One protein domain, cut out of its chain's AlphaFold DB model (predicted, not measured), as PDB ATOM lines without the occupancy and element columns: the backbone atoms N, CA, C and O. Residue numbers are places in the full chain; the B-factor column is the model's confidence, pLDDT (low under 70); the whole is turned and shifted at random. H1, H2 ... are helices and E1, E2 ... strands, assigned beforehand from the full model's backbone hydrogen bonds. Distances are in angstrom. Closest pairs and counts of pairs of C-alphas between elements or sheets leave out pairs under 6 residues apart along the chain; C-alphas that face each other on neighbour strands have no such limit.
ATOM      1  N   ILE A   2      19.062  17.213 -11.501       53.09
ATOM      2  CA  ILE A   2      18.942  16.874 -10.069       53.09
ATOM      3  C   ILE A   2      17.470  16.682  -9.651       53.09
ATOM      4  O   ILE A   2      17.112  15.620  -9.165       53.09
ATOM      5  N   ALA A   3      16.588  17.632  -9.986       50.62
ATOM      6  CA  ALA A   3      15.150  17.520  -9.700       50.62
ATOM      7  C   ALA A   3      14.440  16.341 -10.405       50.62
ATOM      8  O   ALA A   3      13.510  15.772  -9.847       50.62
ATOM      9  N   ILE A   4      14.887  15.956 -11.609       60.34
ATOM     10  CA  ILE A   4      14.332  14.802 -12.344       60.34
ATOM     11  C   ILE A   4      14.753  13.508 -11.643       60.34
ATOM     12  O   ILE A   4      13.924  12.644 -11.399       60.34
ATOM     13  N   LYS A   5      16.020  13.417 -11.217       62.59
ATOM     14  CA  LYS A   5      16.532  12.257 -10.482       62.59
ATOM     15  C   LYS A   5      15.813  12.053  -9.148       62.59
ATOM     16  O   LYS A   5      15.432  10.931  -8.836       62.59
ATOM     17  N   THR A   6      15.601  13.131  -8.389       60.25
ATOM     18  CA  THR A   6      14.810  13.111  -7.148       60.25
ATOM     19  C   THR A   6      13.393  12.596  -7.396       60.25
ATOM     20  O   THR A   6      12.908  11.755  -6.645       60.25
ATOM     21  N   PHE A   7      12.736  13.091  -8.448       60.91
ATOM     22  CA  PHE A   7      11.366  12.711  -8.782       60.91
ATOM     23  C   PHE A   7      11.259  11.239  -9.197       60.91
ATOM     24  O   PHE A   7      10.374  10.538  -8.713       60.91
ATOM     25  N   ASP A   8      12.190  10.753 -10.019       75.62
ATOM     26  CA  ASP A   8      12.186   9.367 -10.493       75.62
ATOM     27  C   ASP A   8      12.417   8.371  -9.348       75.62
ATOM     28  O   ASP A   8      11.703   7.377  -9.266       75.62
ATOM     29  N   ILE A   9      13.352   8.650  -8.427       78.81
ATOM     30  CA  ILE A   9      13.629   7.767  -7.279       78.81
ATOM     31  C   ILE A   9      12.399   7.650  -6.371       78.81
ATOM     32  O   ILE A   9      11.997   6.546  -6.020       78.81
ATOM     33  N   LEU A  10      11.782   8.779  -6.009       81.44
ATOM     34  CA  LEU A  10      10.612   8.781  -5.126       81.44
ATOM     35  C   LEU A  10       9.381   8.167  -5.801       81.44
ATOM     36  O   LEU A  10       8.592   7.490  -5.145       81.44
ATOM     37  N   SER A  11       9.219   8.393  -7.106       84.00
ATOM     38  CA  SER A  11       8.137   7.796  -7.887       84.00
ATOM     39  C   SER A  11       8.289   6.279  -7.990       84.00
ATOM     40  O   SER A  11       7.320   5.556  -7.766       84.00
ATOM     41  N   ASP A  12       9.491   5.779  -8.283       84.81
ATOM     42  CA  ASP A  12       9.749   4.340  -8.379       84.81
ATOM     43  C   ASP A  12       9.601   3.681  -6.999       84.81
ATOM     44  O   ASP A  12       8.875   2.703  -6.858       84.81
ATOM     45  N   GLN A  13      10.127   4.301  -5.938       84.88
ATOM     46  CA  GLN A  13       9.907   3.847  -4.561       84.88
ATOM     47  C   GLN A  13       8.416   3.781  -4.184       84.88
ATOM     48  O   GLN A  13       8.007   2.863  -3.481       84.88
ATOM     49  N   ALA A  14       7.583   4.722  -4.633       85.50
ATOM     50  CA  ALA A  14       6.156   4.723  -4.307       85.50
ATOM     51  C   ALA A  14       5.343   3.696  -5.113       85.50
ATOM     52  O   ALA A  14       4.339   3.183  -4.623       85.50
ATOM     53  N   ASN A  15       5.745   3.421  -6.356       87.50
ATOM     54  CA  ASN A  15       4.910   2.697  -7.317       87.50
ATOM     55  C   ASN A  15       5.428   1.293  -7.663       87.50
ATOM     56  O   ASN A  15       4.693   0.504  -8.258       87.50
ATOM     57  N   ASN A  16       6.671   0.960  -7.308       89.12
ATOM     58  CA  ASN A  16       7.287  -0.319  -7.630       89.12
ATOM     59  C   ASN A  16       7.420  -1.195  -6.372       89.12
ATOM     60  O   ASN A  16       8.320  -0.983  -5.559       89.12
ATOM     61  N   PRO A  17       6.587  -2.238  -6.201       88.00
ATOM     62  CA  PRO A  17       6.662  -3.117  -5.031       88.00
ATOM     63  C   PRO A  17       7.955  -3.948  -4.976       88.00
ATOM     64  O   PRO A  17       8.224  -4.585  -3.967       88.00
ATOM     65  N   LYS A  18       8.752  -3.958  -6.051       90.06
ATOM     66  CA  LYS A  18      10.064  -4.615  -6.131       90.06
ATOM     67  C   LYS A  18      11.201  -3.601  -6.280       90.06
ATOM     68  O   LYS A  18      12.234  -3.930  -6.859       90.06
ATOM     69  N   PHE A  19      10.989  -2.363  -5.834       90.62
ATOM     70  CA  PHE A  19      12.028  -1.343  -5.845       90.62
ATOM     71  C   PHE A  19      13.234  -1.827  -5.036       90.62
ATOM     72  O   PHE A  19      13.086  -2.215  -3.880       90.62
ATOM     73  N   ASP A  20      14.409  -1.804  -5.652       90.19
ATOM     74  CA  ASP A  20      15.681  -2.175  -5.037       90.19
ATOM     75  C   ASP A  20      16.730  -1.149  -5.469       90.19
ATOM     76  O   ASP A  20      16.979  -0.947  -6.666       90.19
ATOM     77  N   TYR A  21      17.314  -0.458  -4.496       89.69
ATOM     78  CA  TYR A  21      18.243   0.639  -4.726       89.69
ATOM     79  C   TYR A  21      19.501   0.489  -3.860       89.69
ATOM     80  O   TYR A  21      19.798   1.336  -3.013       89.69
ATOM     81  N   PRO A  22      20.279  -0.587  -4.089       87.75
ATOM     82  CA  PRO A  22      21.477  -0.881  -3.319       87.75
ATOM     83  C   PRO A  22      22.600   0.117  -3.646       87.75
ATOM     84  O   PRO A  22      22.531   0.843  -4.654       87.75
ATOM     85  N   PRO A  23      23.698   0.136  -2.867       85.31
ATOM     86  CA  PRO A  23      24.782   1.095  -3.059       85.31
ATOM     87  C   PRO A  23      25.348   1.141  -4.486       85.31
ATOM     88  O   PRO A  23      25.601   2.237  -5.000       85.31
ATOM     89  N   ARG A  24      25.493  -0.009  -5.178       83.19
ATOM     90  CA  ARG A  24      25.964  -0.027  -6.579       83.19
ATOM     91  C   ARG A  24      25.024   0.734  -7.507       83.19
ATOM     92  O   ARG A  24      25.486   1.421  -8.418       83.19
ATOM     93  N   ARG A  25      23.710   0.623  -7.278       86.62
ATOM     94  CA  ARG A  25      22.690   1.239  -8.125       86.62
ATOM     95  C   ARG A  25      22.620   2.734  -7.865       86.62
ATOM     96  O   ARG A  25      22.589   3.481  -8.836       86.62
ATOM     97  N   ILE A  26      22.702   3.173  -6.608       84.25
ATOM     98  CA  ILE A  26      22.797   4.600  -6.269       84.25
ATOM     99  C   ILE A  26      24.012   5.216  -6.963       84.25
ATOM    100  O   ILE A  26      23.852   6.124  -7.782       84.25
ATOM    101  N   ASN A  27      25.209   4.673  -6.712       80.44
ATOM    102  CA  ASN A  27      26.457   5.192  -7.268       80.44
ATOM    103  C   ASN A  27      26.449   5.208  -8.807       80.44
ATOM    104  O   ASN A  27      26.736   6.238  -9.414       80.44
ATOM    105  N   GLY A  28      26.055   4.099  -9.443       82.25
ATOM    106  CA  GLY A  28      25.945   4.022 -10.902       82.25
ATOM    107  C   GLY A  28      24.954   5.039 -11.463       82.25
ATOM    108  O   GLY A  28      25.248   5.727 -12.430       82.25
ATOM    109  N   SER A  29      23.812   5.221 -10.804       83.56
ATOM    110  CA  SER A  29      22.766   6.127 -11.269       83.56
ATOM    111  C   SER A  29      23.133   7.618 -11.148       83.56
ATOM    112  O   SER A  29      22.621   8.432 -11.924       83.56
ATOM    113  N   LEU A  30      24.000   7.974 -10.190       81.06
ATOM    114  CA  LEU A  30      24.585   9.312 -10.043       81.06
ATOM    115  C   LEU A  30      25.683   9.546 -11.089       81.06
ATOM    116  O   LEU A  30      25.708  10.605 -11.713       81.06
ATOM    117  N   LEU A  31      26.530   8.541 -11.339       82.19
ATOM    118  CA  LEU A  31      27.524   8.577 -12.416       82.19
ATOM    119  C   LEU A  31      26.854   8.696 -13.795       82.19
ATOM    120  O   LEU A  31      27.220   9.557 -14.585       82.19
ATOM    121  N   GLU A  32      25.810   7.926 -14.078       83.44
ATOM    122  CA  GLU A  32      25.058   8.034 -15.336       83.44
ATOM    123  C   GLU A  32      24.452   9.433 -15.520       83.44
ATOM    124  O   GLU A  32      24.530  10.012 -16.603       83.44
ATOM    125  N   ALA A  33      23.898  10.023 -14.455       82.75
ATOM    126  CA  ALA A  33      23.397  11.395 -14.499       82.75
ATOM    127  C   ALA A  33      24.533  12.402 -14.755       82.75
ATOM    128  O   ALA A  33      24.385  13.318 -15.564       82.75
ATOM    129  N   SER A  34      25.696  12.204 -14.134       84.06
ATOM    130  CA  SER A  34      26.867  13.050 -14.361       84.06
ATOM    131  C   SER A  34      27.371  12.998 -15.809       84.06
ATOM    132  O   SER A  34      27.799  14.024 -16.331       84.06
ATOM    133  N   PHE A  35      27.242  11.863 -16.508       84.62
ATOM    134  CA  PHE A  35      27.636  11.749 -17.918       84.62
ATOM    135  C   PHE A  35      26.828  12.672 -18.821       84.62
ATOM    136  O   PHE A  35      27.373  13.255 -19.756       84.62
ATOM    137  N   VAL A  36      25.546  12.873 -18.525       84.50
ATOM    138  CA  VAL A  36      24.726  13.804 -19.305       84.50
ATOM    139  C   VAL A  36      25.253  15.238 -19.162       84.50
ATOM    140  O   VAL A  36      25.195  16.006 -20.118       84.50
ATOM    141  N   ILE A  37      25.812  15.595 -18.003       82.38
ATOM    142  CA  ILE A  37      26.378  16.925 -17.741       82.38
ATOM    143  C   ILE A  37      27.793  17.052 -18.317       82.38
ATOM    144  O   ILE A  37      28.096  18.039 -18.977       82.38
ATOM    145  N   GLU A  38      28.661  16.072 -18.078       84.00
ATOM    146  CA  GLU A  38      30.092  16.178 -18.391       84.00
ATOM    147  C   GLU A  38      30.460  15.679 -19.783       84.00
ATOM    148  O   GLU A  38      31.380  16.206 -20.407       84.00
ATOM    149  N   ILE A  39      29.781  14.630 -20.249       86.94
ATOM    150  CA  ILE A  39      30.114  13.949 -21.498       86.94
ATOM    151  C   ILE A  39      29.208  14.448 -22.610       86.94
ATOM    152  O   ILE A  39      29.714  14.773 -23.674       86.94
ATOM    153  N   PHE A  40      27.893  14.535 -22.394       89.69
ATOM    154  CA  PHE A  40      26.964  14.911 -23.467       89.69
ATOM    155  C   PHE A  40      26.891  16.416 -23.714       89.69
ATOM    156  O   PHE A  40      26.433  16.823 -24.782       89.69
ATOM    157  N   ALA A  41      27.367  17.255 -22.791       89.38
ATOM    158  CA  ALA A  41      27.469  18.685 -23.046       89.38
ATOM    159  C   ALA A  41      28.365  18.969 -24.260       89.38
ATOM    160  O   ALA A  41      29.433  18.380 -24.421       89.38
ATOM    161  N   ASN A  42      27.932  19.885 -25.128       90.62
ATOM    162  CA  ASN A  42      28.774  20.322 -26.238       90.62
ATOM    163  C   ASN A  42      29.943  21.141 -25.683       90.62
ATOM    164  O   ASN A  42      29.714  22.112 -24.966       90.62
ATOM    165  N   HIS A  43      31.177  20.781 -26.031       88.81
ATOM    166  CA  HIS A  43      32.373  21.428 -25.498       88.81
ATOM    167  C   HIS A  43      32.424  22.951 -25.719       88.81
ATOM    168  O   HIS A  43      32.936  23.674 -24.869       88.81
ATOM    169  N   THR A  44      31.885  23.461 -26.828       87.38
ATOM    170  CA  THR A  44      31.937  24.906 -27.127       87.38
ATOM    171  C   THR A  44      30.959  25.723 -26.299       87.38
ATOM    172  O   THR A  44      31.249  26.870 -25.969       87.38
ATOM    173  N   THR A  45      29.804  25.152 -25.960       87.31
ATOM    174  CA  THR A  45      28.760  25.843 -25.193       87.31
ATOM    175  C   THR A  45      28.727  25.421 -23.728       87.31
ATOM    176  O   THR A  45      28.079  26.087 -22.928       87.31
ATOM    177  N   ASN A  46      29.404  24.324 -23.372       85.06
ATOM    178  CA  ASN A  46      29.321  23.635 -22.084       85.06
ATOM    179  C   ASN A  46      27.873  23.343 -21.647       85.06
ATOM    180  O   ASN A  46      27.546  23.391 -20.463       85.06
ATOM    181  N   GLN A  47      26.984  23.055 -22.606       86.75
ATOM    182  CA  GLN A  47      25.563  22.820 -22.346       86.75
ATOM    183  C   GLN A  47      25.088  21.472 -22.890       86.75
ATOM    184  O   GLN A  47      25.321  21.130 -24.051       86.75
ATOM    185  N   ALA A  48      24.336  20.753 -22.058       86.75
ATOM    186  CA  ALA A  48      23.573  19.563 -22.421       86.75
ATOM    187  C   ALA A  48      22.096  19.940 -22.620       86.75
ATOM    188  O   ALA A  48      21.253  19.752 -21.742       86.75
ATOM    189  N   THR A  49      21.784  20.558 -23.759       89.31
ATOM    190  CA  THR A  49      20.415  20.993 -24.078       89.31
ATOM    191  C   THR A  49      19.503  19.800 -24.374       89.31
ATOM    192  O   THR A  49      19.968  18.724 -24.747       89.31
ATOM    193  N   LEU A  50      18.182  19.982 -24.262       89.00
ATOM    194  CA  LEU A  50      17.217  18.912 -24.549       89.00
ATOM    195  C   LEU A  50      17.362  18.313 -25.967       89.00
ATOM    196  O   LEU A  50      17.272  17.093 -26.088       89.00
ATOM    197  N   PRO A  51      17.636  19.095 -27.035       90.88
ATOM    198  CA  PRO A  51      17.954  18.525 -28.345       90.88
ATOM    199  C   PRO A  51      19.214  17.652 -28.343       90.88
ATOM    200  O   PRO A  51      19.192  16.566 -28.915       90.88
ATOM    201  N   ILE A  52      20.283  18.091 -27.668       90.88
ATOM    202  CA  ILE A  52      21.543  17.339 -27.572       90.88
ATOM    203  C   ILE A  52      21.315  16.015 -26.841       90.88
ATOM    204  O   ILE A  52      21.588  14.951 -27.390       90.88
ATOM    205  N   VAL A  53      20.747  16.073 -25.633       90.50
ATOM    206  CA  VAL A  53      20.439  14.880 -24.829       90.50
ATOM    207  C   VAL A  53      19.464  13.972 -25.575       90.50
ATOM    208  O   VAL A  53      19.625  12.758 -25.582       90.50
ATOM    209  N   GLY A  54      18.480  14.555 -26.259       91.50
ATOM    210  CA  GLY A  54      17.527  13.827 -27.081       91.50
ATOM    211  C   GLY A  54      18.177  13.056 -28.227       91.50
ATOM    212  O   GLY A  54      17.755  11.936 -28.484       91.50
ATOM    213  N   SER A  55      19.193  13.622 -28.881       93.19
ATOM    214  CA  SER A  55      19.953  12.946 -29.940       93.19
ATOM    215  C   SER A  55      20.669  11.708 -29.403       93.19
ATOM    216  O   SER A  55      20.526  10.629 -29.969       93.19
ATOM    217  N   PHE A  56      21.360  11.835 -28.266       93.19
ATOM    218  CA  PHE A  56      22.042  10.705 -27.634       93.19
ATOM    219  C   PHE A  56      21.065   9.635 -27.139       93.19
ATOM    220  O   PHE A  56      21.250   8.463 -27.436       93.19
ATOM    221  N   MET A  57      20.015  10.028 -26.415       91.94
ATOM    222  CA  MET A  57      19.131   9.075 -25.733       91.94
ATOM    223  C   MET A  57      18.087   8.424 -26.645       91.94
ATOM    224  O   MET A  57      17.633   7.326 -26.346       91.94
ATOM    225  N   ARG A  58      17.639   9.107 -27.707       93.75
ATOM    226  CA  ARG A  58      16.577   8.590 -28.592       93.75
ATOM    227  C   ARG A  58      17.102   8.091 -29.924       93.75
ATOM    228  O   ARG A  58      16.573   7.120 -30.447       93.75
ATOM    229  N   ASN A  59      18.095   8.779 -30.480       94.94
ATOM    230  CA  ASN A  59      18.602   8.465 -31.811       94.94
ATOM    231  C   ASN A  59      19.935   7.717 -31.753       94.94
ATOM    232  O   ASN A  59      20.377   7.230 -32.786       94.94
ATOM    233  N   GLU A  60      20.587   7.672 -30.585       94.00
ATOM    234  CA  GLU A  60      21.939   7.131 -30.409       94.00
ATOM    235  C   GLU A  60      22.959   7.777 -31.368       94.00
ATOM    236  O   GLU A  60      23.929   7.158 -31.802       94.00
ATOM    237  N   THR A  61      22.751   9.058 -31.706       94.88
ATOM    238  CA  THR A  61      23.611   9.810 -32.629       94.88
ATOM    239  C   THR A  61      24.216  11.048 -31.986       94.88
ATOM    240  O   THR A  61      23.583  11.740 -31.181       94.88
ATOM    241  N   PHE A  62      25.439  11.380 -32.412       94.44
ATOM    242  CA  PHE A  62      26.055  12.666 -32.105       94.44
ATOM    243  C   PHE A  62      25.276  13.800 -32.796       94.44
ATOM    244  O   PHE A  62      25.077  13.739 -34.013       94.44
ATOM    245  N   PRO A  63      24.853  14.844 -32.060       93.81
ATOM    246  CA  PRO A  63      24.179  15.987 -32.662       93.81
ATOM    247  C   PRO A  63      25.075  16.710 -33.673       93.81
ATOM    248  O   PRO A  63      26.301  16.742 -33.548       93.81
ATOM    249  N   GLN A  64      24.463  17.378 -34.646       92.25
ATOM    250  CA  GLN A  64      25.200  18.223 -35.581       92.25
ATOM    251  C   GLN A  64      25.949  19.341 -34.831       92.25
ATOM    252  O   GLN A  64      25.390  19.982 -33.942       92.25
ATOM    253  N   ASN A  65      27.213  19.579 -35.200       91.25
ATOM    254  CA  ASN A  65      28.123  20.539 -34.554       91.25
ATOM    255  C   ASN A  65      28.415  20.256 -33.068       91.25
ATOM    256  O   ASN A  65      28.924  21.128 -32.357       91.25
ATOM    257  N   TRP A  66      28.097  19.056 -32.580       94.56
ATOM    258  CA  TRP A  66      28.520  18.625 -31.259       94.56
ATOM    259  C   TRP A  66      30.011  18.294 -31.265       94.56
ATOM    260  O   TRP A  66      30.497  17.570 -32.135       94.56
ATOM    261  N   LEU A  67      30.735  18.827 -30.284       94.62
ATOM    262  CA  LEU A  67      32.146  18.540 -30.082       94.62
ATOM    263  C   LEU A  67      32.340  17.845 -28.741       94.62
ATOM    264  O   LEU A  67      31.802  18.281 -27.721       94.62
ATOM    265  N   ARG A  68      33.153  16.784 -28.768       92.50
ATOM    266  CA  ARG A  68      33.537  16.035 -27.571       92.50
ATOM    267  C   ARG A  68      34.249  16.939 -26.555       92.50
ATOM    268  O   ARG A  68      34.921  17.886 -26.973       92.50
ATOM    269  N   PRO A  69      34.201  16.603 -25.255       89.81
ATOM    270  CA  PRO A  69      35.006  17.278 -24.242       89.81
ATOM    271  C   PRO A  69      36.495  17.348 -24.624       89.81
ATOM    272  O   PRO A  69      37.057  16.382 -25.146       89.81
ATOM    273  N   ALA A  70      37.143  18.485 -24.348       89.00
ATOM    274  CA  ALA A  70      38.566  18.688 -24.651       89.00
ATOM    275  C   ALA A  70      39.515  17.806 -23.825       89.00
ATOM    276  O   ALA A  70      40.643  17.556 -24.245       89.00
ATOM    277  N   SER A  71      39.067  17.330 -22.665       87.38
ATOM    278  CA  SER A  71      39.815  16.424 -21.799       87.38
ATOM    279  C   SER A  71      38.972  15.202 -21.433       87.38
ATOM    280  O   SER A  71      37.740  15.280 -21.461       87.38
ATOM    281  N   PRO A  72      39.608  14.063 -21.094       85.81
ATOM    282  CA  PRO A  72      38.895  12.904 -20.573       85.81
ATOM    283  C   PRO A  72      38.036  13.279 -19.360       85.81
ATOM    284  O   PRO A  72      38.493  13.984 -18.460       85.81
ATOM    285  N   LYS A  73      36.794  12.791 -19.343       83.12
ATOM    286  CA  LYS A  73      35.836  12.968 -18.250       83.12
ATOM    287  C   LYS A  73      35.424  11.610 -17.703       83.12
ATOM    288  O   LYS A  73      35.334  10.642 -18.455       83.12
ATOM    289  N   THR A  74      35.199  11.548 -16.396       71.75
ATOM    290  CA  THR A  74      34.854  10.312 -15.679       71.75
ATOM    291  C   THR A  74      33.519  10.408 -14.941       71.75
ATOM    292  O   THR A  74      33.092   9.410 -14.368       71.75
ATOM    293  N   GLY A  75      32.852  11.572 -14.935       68.00
ATOM    294  CA  GLY A  75      31.579  11.785 -14.241       68.00
ATOM    295  C   GLY A  75      31.697  12.045 -12.733       68.00
ATOM    296  O   GLY A  75      30.736  12.449 -12.082       68.00
ATOM    297  N   GLY A  76      32.871  11.812 -12.137       68.62
ATOM    298  CA  GLY A  76      33.021  11.799 -10.680       68.62
ATOM    299  C   GLY A  76      32.750  13.143  -9.996       68.62
ATOM    300  O   GLY A  76      32.134  13.165  -8.931       68.62
ATOM    301  N   GLU A  77      33.181  14.253 -10.599       66.88
ATOM    302  CA  GLU A  77      33.045  15.596 -10.015       66.88
ATOM    303  C   GLU A  77      31.580  16.050 -10.007       66.88
ATOM    304  O   GLU A  77      31.063  16.489  -8.978       66.88
ATOM    305  N   SER A  78      30.865  15.868 -11.120       71.00
ATOM    306  CA  SER A  78      29.451  16.242 -11.201       71.00
ATOM    307  C   SER A  78      28.544  15.272 -10.450       71.00
ATOM    308  O   SER A  78      27.481  15.686  -9.997       71.00
ATOM    309  N   ALA A  79      28.930  14.004 -10.269       69.06
ATOM    310  CA  ALA A  79      28.170  13.059  -9.446       69.06
ATOM    311  C   ALA A  79      28.105  13.501  -7.971       69.06
ATOM    312  O   ALA A  79      27.039  13.411  -7.359       69.06
ATOM    313  N   LEU A  80      29.208  14.030  -7.425       68.19
ATOM    314  CA  LEU A  80      29.236  14.619  -6.082       68.19
ATOM    315  C   LEU A  80      28.358  15.870  -6.004       68.19
ATOM    316  O   LEU A  80      27.511  15.959  -5.121       68.19
ATOM    317  N   ALA A  81      28.476  16.779  -6.975       68.06
ATOM    318  CA  ALA A  81      27.641  17.981  -7.027       68.06
ATOM    319  C   ALA A  81      26.140  17.659  -7.179       68.06
ATOM    320  O   ALA A  81      25.290  18.346  -6.615       68.06
ATOM    321  N   ILE A  82      25.794  16.598  -7.922       70.44
ATOM    322  CA  ILE A  82      24.420  16.092  -8.000       70.44
ATOM    323  C   ILE A  82      23.969  15.632  -6.618       70.44
ATOM    324  O   ILE A  82      22.903  16.055  -6.188       70.44
ATOM    325  N   LEU A  83      24.764  14.804  -5.932       69.12
ATOM    326  CA  LEU A  83      24.435  14.282  -4.606       69.12
ATOM    327  C   LEU A  83      24.251  15.402  -3.570       69.12
ATOM    328  O   LEU A  83      23.272  15.380  -2.836       69.12
ATOM    329  N   GLU A  84      25.140  16.396  -3.547       68.00
ATOM    330  CA  GLU A  84      25.035  17.572  -2.669       68.00
ATOM    331  C   GLU A  84      23.804  18.432  -2.986       68.00
ATOM    332  O   GLU A  84      23.182  18.999  -2.090       68.00
ATOM    333  N   GLY A  85      23.435  18.527  -4.266       66.25
ATOM    334  CA  GLY A  85      22.254  19.262  -4.708       66.25
ATOM    335  C   GLY A  85      20.935  18.506  -4.522       66.25
ATOM    336  O   GLY A  85      19.868  19.114  -4.666       66.25
ATOM    337  N   LEU A  86      20.963  17.199  -4.226       68.81
ATOM    338  CA  LEU A  86      19.754  16.447  -3.901       68.81
ATOM    339  C   LEU A  86      19.225  16.935  -2.549       68.81
ATOM    340  O   LEU A  86      19.837  16.746  -1.506       68.81
ATOM    341  N   GLN A  87      18.023  17.510  -2.556       62.38
ATOM    342  CA  GLN A  87      17.319  17.922  -1.333       62.38
ATOM    343  C   GLN A  87      16.760  16.738  -0.520       62.38
ATOM    344  O   GLN A  87      16.042  16.944   0.456       62.38
ATOM    345  N   ILE A  88      17.058  15.501  -0.928       61.94
ATOM    346  CA  ILE A  88      16.648  14.273  -0.247       61.94
ATOM    347  C   ILE A  88      17.882  13.433   0.080       61.94
ATOM    348  O   ILE A  88      18.768  13.260  -0.757       61.94
ATOM    349  N   SER A  89      17.926  12.874   1.288       65.00
ATOM    350  CA  SER A  89      18.918  11.859   1.631       65.00
ATOM    351  C   SER A  89      18.556  10.556   0.926       65.00
ATOM    352  O   SER A  89      17.597   9.884   1.299       65.00
ATOM    353  N   VAL A  90      19.317  10.205  -0.107       71.56
ATOM    354  CA  VAL A  90      19.211   8.904  -0.769       71.56
ATOM    355  C   VAL A  90      19.966   7.877   0.072       71.56
ATOM    356  O   VAL A  90      21.195   7.901   0.131       71.56
ATOM    357  N   VAL A  91      19.228   6.994   0.741       81.25
ATOM    358  CA  VAL A  91      19.777   5.908   1.568       81.25
ATOM    359  C   VAL A  91      19.563   4.587   0.831       81.25
ATOM    360  O   VAL A  91      18.451   4.397   0.340       81.25
ATOM    361  N   PRO A  92      20.559   3.683   0.743       86.06
ATOM    362  CA  PRO A  92      20.364   2.353   0.167       86.06
ATOM    363  C   PRO A  92      19.230   1.583   0.843       86.06
ATOM    364  O   PRO A  92      19.012   1.737   2.046       86.06
ATOM    365  N   GLY A  93      18.502   0.777   0.078       90.12
ATOM    366  CA  GLY A  93      17.332   0.067   0.576       90.12
ATOM    367  C   GLY A  93      16.477  -0.535  -0.525       90.12
ATOM    368  O   GLY A  93      16.785  -0.441  -1.715       90.12
ATOM    369  N   HIS A  94      15.367  -1.128  -0.109       92.56
ATOM    370  CA  HIS A  94      14.424  -1.816  -0.980       92.56
ATOM    371  C   HIS A  94      12.996  -1.713  -0.439       92.56
ATOM    372  O   HIS A  94      12.774  -1.484   0.750       92.56
ATOM    373  N   ASN A  95      12.006  -1.916  -1.302       93.62
ATOM    374  CA  ASN A  95      10.630  -2.102  -0.869       93.62
ATOM    375  C   ASN A  95      10.421  -3.536  -0.375       93.62
ATOM    376  O   ASN A  95      10.778  -4.502  -1.049       93.62
ATOM    377  N   ASN A  96       9.822  -3.672   0.807       90.75
ATOM    378  CA  ASN A  96       9.383  -4.969   1.312       90.75
ATOM    379  C   ASN A  96       8.114  -5.456   0.584       90.75
ATOM    380  O   ASN A  96       7.552  -4.759  -0.259       90.75
ATOM    381  N   GLU A  97       7.618  -6.640   0.949       88.31
ATOM    382  CA  GLU A  97       6.423  -7.253   0.340       88.31
ATOM    383  C   GLU A  97       5.160  -6.371   0.398       88.31
ATOM    384  O   GLU A  97       4.256  -6.535  -0.418       88.31
ATOM    385  N   ASN A  98       5.110  -5.409   1.325       88.44
ATOM    386  CA  ASN A  98       4.006  -4.461   1.479       88.44
ATOM    387  C   ASN A  98       4.224  -3.147   0.703       88.44
ATOM    388  O   ASN A  98       3.446  -2.210   0.866       88.44
ATOM    389  N   GLY A  99       5.287  -3.043  -0.103       85.81
ATOM    390  CA  GLY A  99       5.642  -1.827  -0.839       85.81
ATOM    391  C   GLY A  99       6.192  -0.701   0.043       85.81
ATOM    392  O   GLY A  99       6.241   0.446  -0.389       85.81
ATOM    393  N   VAL A 100       6.584  -1.002   1.285       90.38
ATOM    394  CA  VAL A 100       7.174  -0.019   2.203       90.38
ATOM    395  C   VAL A 100       8.688  -0.058   2.065       90.38
ATOM    396  O   VAL A 100       9.288  -1.128   2.178       90.38
ATOM    397  N   TYR A 101       9.299   1.110   1.873       89.69
ATOM    398  CA  TYR A 101      10.749   1.233   1.767       89.69
ATOM    399  C   TYR A 101      11.436   0.933   3.098       89.69
ATOM    400  O   TYR A 101      11.130   1.539   4.128       89.69
ATOM    401  N   VAL A 102      12.389   0.013   3.058       92.12
ATOM    402  CA  VAL A 102      13.231  -0.401   4.171       92.12
ATOM    403  C   VAL A 102      14.671  -0.077   3.800       92.12
ATOM    404  O   VAL A 102      15.178  -0.544   2.783       92.12
ATOM    405  N   ALA A 103      15.323   0.742   4.624       89.88
ATOM    406  CA  ALA A 103      16.733   1.055   4.445       89.88
ATOM    407  C   ALA A 103      17.604  -0.174   4.745       89.88
ATOM    408  O   ALA A 103      17.357  -0.897   5.715       89.88
ATOM    409  N   ASP A 104      18.642  -0.373   3.940       86.50
ATOM    410  CA  ASP A 104      19.630  -1.418   4.171       86.50
ATOM    411  C   ASP A 104      20.450  -1.117   5.433       86.50
ATOM    412  O   ASP A 104      20.632   0.036   5.843       86.50
ATOM    413  N   ALA A 105      20.990  -2.170   6.050       82.06
ATOM    414  CA  ALA A 105      21.909  -2.004   7.165       82.06
ATOM    415  C   ALA A 105      23.160  -1.223   6.711       82.06
ATOM    416  O   ALA A 105      23.705  -1.499   5.637       82.06
ATOM    417  N   PRO A 106      23.659  -0.273   7.523       74.25
ATOM    418  CA  PRO A 106      24.889   0.429   7.200       74.25
ATOM    419  C   PRO A 106      26.054  -0.561   7.149       74.25
ATOM    420  O   PRO A 106      26.110  -1.533   7.907       74.25
ATOM    421  N   LEU A 107      27.017  -0.292   6.271       67.44
ATOM    422  CA  LEU A 107      28.239  -1.086   6.220       67.44
ATOM    423  C   LEU A 107      29.009  -1.009   7.540       67.44
ATOM    424  O   LEU A 107      28.903  -0.014   8.258       67.44
ATOM    425  N   PRO A 108      29.827  -2.022   7.865       66.62
ATOM    426  CA  PRO A 108      30.720  -1.928   9.006       66.62
ATOM    427  C   PRO A 108      31.714  -0.772   8.825       66.62
ATOM    428  O   PRO A 108      32.155  -0.459   7.715       66.62
TER     429      PRO A 108
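This is residues 2 to 108 of the 173 residues of an uncharacterized protein of Mycena chlorophos (UniProt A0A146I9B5). Picture a loose, elongated model with the longest helix, H2, running roughly lengthwise through its middle and H4 crossing H2 on one side. At one end lies a small hairpin of E1 and E2, with residues 12 to 15 of H1 beside it, and at the other end lie H3 and the long unnamed stretch of residues 60 to 75. H1 reaches from the hairpin back to H4, which its first residue approaches. The printed part has 107 residues with four named helices and two named strands, in the order H1 H2 H3 H4 E1 E2; the sheet has the order E1 - E2 and is antiparallel, and the class is mostly helix. The whole is loose, with a radius of gyration of the C-alphas of 16.3 A, and the C-alphas span 50 by 30 by 21 A along their three main axes.

Start at the sheet, where E1, residues 93 to 95, and E2, residues 101 to 103, form an antiparallel hairpin with 158 degrees between their N-to-C directions. Look there at C-alphas 94 and 102, which face each other at 5.5 A, and then at N 94 and O 102, 3.0 A apart, and N 102 and O 94, 2.8 A apart, both within hydrogen-bond range. Residues 20 to 21 pair with residues 93 to 94 of E1 as well, in a short antiparallel pairing outside the named strands. Next find H1, residues 2 to 15: its closest C-alpha to E1 is that of Gln 13, 7.0 A from that of Asn 95, and the C-alpha of Gln 13 is also 6.9 A from that of Tyr 101 in E2. H2, residues 23 to 38, and H1 are near each other, with 8 pairs of C-alphas within 10 A. H2 touches H4, residues 76 to 85, about perpendicular at 77 degrees; the closest C-alphas are those of Ser 34 and Ala 79, 5.1 A apart. H1 and H4 are close but not clearly touching: their closest C-alphas, of Ile 2 and Ile 82, are 5.9 A apart, and their lines are only just about perpendicular at 70.2 degrees. Go on to H3, residues 50 to 59, which is close to H2 but not clearly touching it, with 1 pair of C-alphas within 8 A. The closest C-alphas there are those of Val 36 and Val 53, 7.1 A apart, at a steep tilt of 60 degrees, opposite ways. H3 is apart from H1, from H4 and from both strands. In H1, H3 and H4 every O i to N i+4 pair is within hydrogen-bond range; in H2 10 of 12 are.

Find C-alpha 23 at (24.782, 1.095, -3.059); from there H2 runs 22.2 A to C-alpha 38 at (30.092, 16.178, -18.391). H1 begins at C-alpha 2, at (18.942, 16.874, -10.069), and is 20.1 A long. H3 measures 12.8 A and H4 14.4 A from first to last C-alpha. The strands are short, E1 7.2 A and E2 6.6 A; E2 ends at C-alpha 103, at (16.733, 1.055, 4.445).

The two C-alphas farthest apart are those of Asn 65 and Asn 98, 50.1 A. The printed part, residues 2 to 108, has no cut. The links from H2 to H3, of 11 residues, and from H3 to H4, of 16 residues, are long; that from E1 to E2 is tight. The mean pLDDT of the printed part is 82.5; look for values under 70 at residues 2 to 7, 75 to 77, 79 to 81, 83 to 89 and 107 to 108.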